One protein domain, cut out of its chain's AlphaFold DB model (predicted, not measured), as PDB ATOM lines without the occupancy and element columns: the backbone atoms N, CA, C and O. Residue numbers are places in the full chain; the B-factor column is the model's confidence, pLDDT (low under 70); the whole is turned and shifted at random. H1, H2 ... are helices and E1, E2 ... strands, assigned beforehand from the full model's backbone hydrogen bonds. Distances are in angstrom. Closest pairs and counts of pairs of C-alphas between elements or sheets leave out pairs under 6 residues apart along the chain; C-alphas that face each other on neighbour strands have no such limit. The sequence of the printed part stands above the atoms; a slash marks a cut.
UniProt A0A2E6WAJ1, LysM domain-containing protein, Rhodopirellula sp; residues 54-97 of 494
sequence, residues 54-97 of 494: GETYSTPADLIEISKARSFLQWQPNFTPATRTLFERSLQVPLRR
ATOM      1  N   GLY A  54     -43.177  44.609 224.402       80.56
ATOM      2  CA  GLY A  54     -44.256  44.036 225.206       80.56
ATOM      3  C   GLY A  54     -45.175  45.083 225.845       80.56
ATOM      4  O   GLY A  54     -46.303  44.759 226.201       80.56
ATOM      5  N   GLU A  55     -44.743  46.343 225.957       82.50
ATOM      6  CA  GLU A  55     -45.527  47.425 226.570       82.50
ATOM      7  C   GLU A  55     -46.633  47.955 225.644       82.50
ATOM      8  O   GLU A  55     -47.562  48.629 226.112       82.50
ATOM      9  N   THR A  56     -46.577  47.625 224.344       83.06
ATOM     10  CA  THR A  56     -47.619  47.982 223.364       83.06
ATOM     11  C   THR A  56     -48.884  47.148 223.504       83.06
ATOM     12  O   THR A  56     -49.883  47.401 222.825       83.06
ATOM     13  N   TYR A  57     -48.865  46.157 224.393       83.81
ATOM     14  CA  TYR A  57     -49.931  45.198 224.587       83.81
ATOM     15  C   TYR A  57     -50.235  45.007 226.070       83.81
ATOM     16  O   TYR A  57     -49.348  44.962 226.916       83.81
ATOM     17  N   SER A  58     -51.512  44.863 226.400       81.25
ATOM     18  CA  SER A  58     -51.929  44.281 227.673       81.25
ATOM     19  C   SER A  58     -52.607  42.952 227.440       81.25
ATOM     20  O   SER A  58     -53.230  42.742 226.399       81.25
ATOM     21  N   THR A  59     -52.477  42.061 228.419       76.62
ATOM     22  CA  THR A  59     -53.172  40.776 228.414       76.62
ATOM     23  C   THR A  59     -54.661  40.992 228.135       76.62
ATOM     24  O   THR A  59     -55.214  41.972 228.644       76.62
ATOM     25  N   PRO A  60     -55.302  40.132 227.321       82.56
ATOM     26  CA  PRO A  60     -56.712  40.277 227.005       82.56
ATOM     27  C   PRO A  60     -57.521  40.336 228.293       82.56
ATOM     28  O   PRO A  60     -57.327  39.516 229.190       82.56
ATOM     29  N   ALA A  61     -58.390  41.333 228.380       83.81
ATOM     30  CA  ALA A  61     -59.241  41.552 229.534       83.81
ATOM     31  C   ALA A  61     -60.643  41.918 229.061       83.81
ATOM     32  O   ALA A  61     -60.838  42.400 227.941       83.81
ATOM     33  N   ASP A  62     -61.621  41.671 229.917       88.12
ATOM     34  CA  ASP A  62     -62.990  42.064 229.638       88.12
ATOM     35  C   ASP A  62     -63.122  43.577 229.842       88.12
ATOM     36  O   ASP A  62     -62.602  44.135 230.807       88.12
ATOM     37  N   LEU A  63     -63.834  44.261 228.951       87.69
ATOM     38  CA  LEU A  63     -64.169  45.669 229.134       87.69
ATOM     39  C   LEU A  63     -65.246  45.771 230.217       87.69
ATOM     40  O   LEU A  63     -66.439  45.660 229.921       87.69
ATOM     41  N   ILE A  64     -64.824  45.957 231.469       86.44
ATOM     42  CA  ILE A  64     -65.689  45.960 232.659       86.44
ATOM     43  C   ILE A  64     -66.854  46.960 232.563       86.44
ATOM     44  O   ILE A  64     -67.931  46.717 233.107       86.44
ATOM     45  N   GLU A  65     -66.692  48.039 231.795       85.56
ATOM     46  CA  GLU A  65     -67.713  49.059 231.527       85.56
ATOM     47  C   GLU A  65     -68.875  48.544 230.652       85.56
ATOM     48  O   GLU A  65     -69.903  49.215 230.482       85.56
ATOM     49  N   ILE A  66     -68.709  47.366 230.049       87.31
ATOM     50  CA  ILE A  66     -69.727  46.659 229.273       87.31
ATOM     51  C   ILE A  66     -70.054  45.330 229.952       87.31
ATOM     52  O   ILE A  66     -71.218  45.103 230.275       87.31
ATOM     53  N   SER A  67     -69.050  44.483 230.201       86.88
ATOM     54  CA  SER A  67     -69.251  43.118 230.704       86.88
ATOM     55  C   SER A  67     -69.866  43.082 232.105       86.88
ATOM     56  O   SER A  67     -70.672  42.199 232.392       86.88
ATOM     57  N   LYS A  68     -69.550  44.066 232.957       86.19
ATOM     58  CA  LYS A  68     -70.122  44.191 234.303       86.19
ATOM     59  C   LYS A  68     -71.185  45.285 234.367       86.19
ATOM     60  O   LYS A  68     -72.361  44.983 234.560       86.19
ATOM     61  N   ALA A  69     -70.797  46.535 234.096       84.44
ATOM     62  CA  ALA A  69     -71.672  47.702 234.274       84.44
ATOM     63  C   ALA A  69     -72.919  47.687 233.379       84.44
ATOM     64  O   ALA A  69     -73.927  48.326 233.673       84.44
ATOM     65  N   ARG A  70     -72.858  46.967 232.254       87.75
ATOM     66  CA  ARG A  70     -73.983  46.795 231.333       87.75
ATOM     67  C   ARG A  70     -74.257  45.322 231.062       87.75
ATOM     68  O   ARG A  70     -74.589  44.955 229.938       87.75
ATOM     69  N   SER A  71     -74.169  44.491 232.100       86.38
ATOM     70  CA  SER A  71     -74.462  43.053 232.029       86.38
ATOM     71  C   SER A  71     -75.848  42.740 231.448       86.38
ATOM     72  O   SER A  71     -76.015  41.736 230.763       86.38
ATOM     73  N   PHE A  72     -76.822  43.647 231.596       87.88
ATOM     74  CA  PHE A  72     -78.141  43.554 230.954       87.88
ATOM     75  C   PHE A  72     -78.098  43.526 229.411       87.88
ATOM     76  O   PHE A  72     -79.097  43.191 228.777       87.88
ATOM     77  N   LEU A  73     -76.970  43.886 228.786       89.00
ATOM     78  CA  LEU A  73     -76.740  43.743 227.346       89.00
ATOM     79  C   LEU A  73     -76.413  42.305 226.933       89.00
ATOM     80  O   LEU A  73     -76.241  42.054 225.740       89.00
ATOM     81  N   GLN A  74     -76.296  41.366 227.873       90.88
ATOM     82  CA  GLN A  74     -76.159  39.952 227.563       90.88
ATOM     83  C   GLN A  74     -77.494  39.412 227.043       90.88
ATOM     84  O   GLN A  74     -78.508  39.407 227.738       90.88
ATOM     85  N   TRP A  75     -77.502  38.939 225.799       91.38
ATOM     86  CA  TRP A  75     -78.674  38.322 225.189       91.38
ATOM     87  C   TRP A  75     -78.254  37.299 224.135       91.38
ATOM     88  O   TRP A  75     -77.171  37.401 223.555       91.38
ATOM     89  N   GLN A  76     -79.131  36.332 223.862       92.19
ATOM     90  CA  GLN A  76     -78.890  35.300 222.860       92.19
ATOM     91  C   GLN A  76     -79.584  35.654 221.532       92.19
ATOM     92  O   GLN A  76     -80.817  35.658 221.471       92.19
ATOM     93  N   PRO A  77     -78.834  35.926 220.450       91.81
ATOM     94  CA  PRO A  77     -79.411  36.135 219.127       91.81
ATOM     95  C   PRO A  77     -80.021  34.875 218.507       91.81
ATOM     96  O   PRO A  77     -79.451  33.792 218.580       91.81
ATOM     97  N   ASN A  78     -81.161  35.048 217.825       92.44
ATOM     98  CA  ASN A  78     -81.867  33.960 217.132       92.44
ATOM     99  C   ASN A  78     -81.251  33.608 215.764       92.44
ATOM    100  O   ASN A  78     -81.254  32.448 215.367       92.44
ATOM    101  N   PHE A  79     -80.748  34.608 215.029       91.56
ATOM    102  CA  PHE A  79     -80.321  34.461 213.624       91.56
ATOM    103  C   PHE A  79     -78.851  34.834 213.375       91.56
ATOM    104  O   PHE A  79     -78.362  34.720 212.253       91.56
ATOM    105  N   THR A  80     -78.131  35.299 214.399       89.25
ATOM    106  CA  THR A  80     -76.708  35.655 214.320       89.25
ATOM    107  C   THR A  80     -75.922  34.933 215.414       89.25
ATOM    108  O   THR A  80     -76.501  34.565 216.428       89.25
ATOM    109  N   PRO A  81     -74.607  34.701 215.246       90.62
ATOM    110  CA  PRO A  81     -73.784  34.145 216.318       90.62
ATOM    111  C   PRO A  81     -73.697  35.093 217.522       90.62
ATOM    112  O   PRO A  81     -73.567  36.307 217.338       90.62
ATOM    113  N   ALA A  82     -73.677  34.540 218.742       88.75
ATOM    114  CA  ALA A  82     -73.527  35.308 219.983       88.75
ATOM    115  C   ALA A  82     -72.259  36.181 219.984       88.75
ATOM    116  O   ALA A  82     -72.307  37.325 220.425       88.75
ATOM    117  N   THR A  83     -71.172  35.716 219.357       87.38
ATOM    118  CA  THR A  83     -69.901  36.451 219.198       87.38
ATOM    119  C   THR A  83     -70.022  37.784 218.451       87.38
ATOM    120  O   THR A  83     -69.093  38.586 218.465       87.38
ATOM    121  N   ARG A  84     -71.155  38.054 217.783       87.19
ATOM    122  CA  ARG A  84     -71.442  39.359 217.163       87.19
ATOM    123  C   ARG A  84     -72.117  40.354 218.106       87.19
ATOM    124  O   ARG A  84     -72.205  41.531 217.755       87.19
ATOM    125  N   THR A  85     -72.612  39.911 219.260       90.31
ATOM    126  CA  THR A  85     -73.238  40.791 220.253       90.31
ATOM    127  C   THR A  85     -72.200  41.717 220.884       90.31
ATOM    128  O   THR A  85     -71.017  41.389 220.960       90.31
ATOM    129  N   LEU A  86     -72.633  42.899 221.331       90.31
ATOM    130  CA  LEU A  86     -71.740  43.856 221.992       90.31
ATOM    131  C   LEU A  86     -71.139  43.276 223.281       90.31
ATOM    132  O   LEU A  86     -69.964  43.506 223.546       90.31
ATOM    133  N   PHE A  87     -71.930  42.507 224.036       92.25
ATOM    134  CA  PHE A  87     -71.490  41.849 225.262       92.25
ATOM    135  C   PHE A  87     -70.358  40.851 224.990       92.25
ATOM    136  O   PHE A  87     -69.267  41.023 225.520       92.25
ATOM    137  N   GLU A  88     -70.552  39.885 224.088       91.44
ATOM    138  CA  GLU A  88     -69.509  38.896 223.760       91.44
ATOM    139  C   GLU A  88     -68.258  39.547 223.156       91.44
ATOM    140  O   GLU A  88     -67.138  39.143 223.444       91.44
ATOM    141  N   ARG A  89     -68.422  40.617 222.366       90.44
ATOM    142  CA  ARG A  89     -67.292  41.391 221.824       90.44
ATOM    143  C   ARG A  89     -66.530  42.197 222.875       90.44
ATOM    144  O   ARG A  89     -65.453  42.698 222.562       90.44
ATOM    145  N   SER A  90     -67.102  42.381 224.061       90.62
ATOM    146  CA  SER A  90     -66.458  43.080 225.172       90.62
ATOM    147  C   SER A  90     -65.592  42.166 226.035       90.62
ATOM    148  O   SER A  90     -64.830  42.670 226.853       90.62
ATOM    149  N   LEU A  91     -65.680  40.847 225.850       90.00
ATOM    150  CA  LEU A  91     -64.879  39.870 226.580       90.00
ATOM    151  C   LEU A  91     -63.524  39.662 225.893       90.00
ATOM    152  O   LEU A  91     -63.437  39.680 224.664       90.00
ATOM    153  N   GLN A  92     -62.471  39.441 226.686       87.25
ATOM    154  CA  GLN A  92     -61.119  39.105 226.214       87.25
ATOM    155  C   GLN A  92     -60.585  40.057 225.126       87.25
ATOM    156  O   GLN A  92     -59.981  39.636 224.135       87.25
ATOM    157  N   VAL A  93     -60.801  41.360 225.302       87.00
ATOM    158  CA  VAL A  93     -60.391  42.366 224.323       87.00
ATOM    159  C   VAL A  93     -58.884  42.613 224.444       87.00
ATOM    160  O   VAL A  93     -58.405  43.012 225.509       87.00
ATOM    161  N   PRO A  94     -58.101  42.419 223.365       82.31
ATOM    162  CA  PRO A  94     -56.689  42.765 223.366       82.31
ATOM    163  C   PRO A  94     -56.535  44.289 223.333       82.31
ATOM    164  O   PRO A  94     -56.815  44.929 222.318       82.31
ATOM    165  N   LEU A  95     -56.050  44.881 224.423       84.50
ATOM    166  CA  LEU A  95     -55.765  46.315 224.465       84.50
ATOM    167  C   LEU A  95     -54.361  46.589 223.928       84.50
ATOM    168  O   LEU A  95     -53.371  46.038 224.416       84.50
ATOM    169  N   ARG A  96     -54.285  47.462 222.918       85.50
ATOM    170  CA  ARG A  96     -53.034  47.877 222.276       85.50
ATOM    171  C   ARG A  96     -52.814  49.372 222.409       85.50
ATOM    172  O   ARG A  96     -53.768  50.147 222.438       85.50
ATOM    173  N   ARG A  97     -51.550  49.774 222.492       88.12
ATOM    174  CA  ARG A  97     -51.126  51.172 222.606       88.12
ATOM    175  C   ARG A  97     -49.767  51.373 221.951       88.12
ATOM    176  O   ARG A  97     -48.959  50.454 221.914       88.12
TER     177      ARG A  97
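Overview. This is residues 54 to 97 of the 494 residues of the protein "LysM domain-containing protein" of Rhodopirellula sp (UniProt A0A2E6WAJ1). With little regular structure, this is a flat loop closed at one end by two antiparallel strands, E1 and E2; H1, the long stretch of residues 68 to 85 and H2 lead round it. The 44 printed residues hold E1, H1, H2 and E2 in that order, 17 residues in named elements, class mixed. It is loose, with a radius of gyration of the C-alphas of 12.2 A, and spans 40 by 21 by 11 A.

Along the chain. Find C-alpha 57 at (-49.931, 45.198, 224.587), where E1, residues 57 to 61, begins its 11.2 A. H1 is residues 64 to 67 and H2 residues 86 to 89. E2, residues 93 to 96, ends at (-53.034, 47.877, 222.276).

Arrangement. Look at antiparallel neighbours E1 and E2: N 93 and O 61, 2.8 A, are within hydrogen-bond range. H1 and H2 are close but not clearly touching, closest C-alphas Ser 67 and Phe 87, 6.0 A. Both are too short for O i to N i+4 pairs.

Size, cuts and confidence. The printed part has no cut; H1 to H2 is a long link. No printed residue is under 70 in pLDDT.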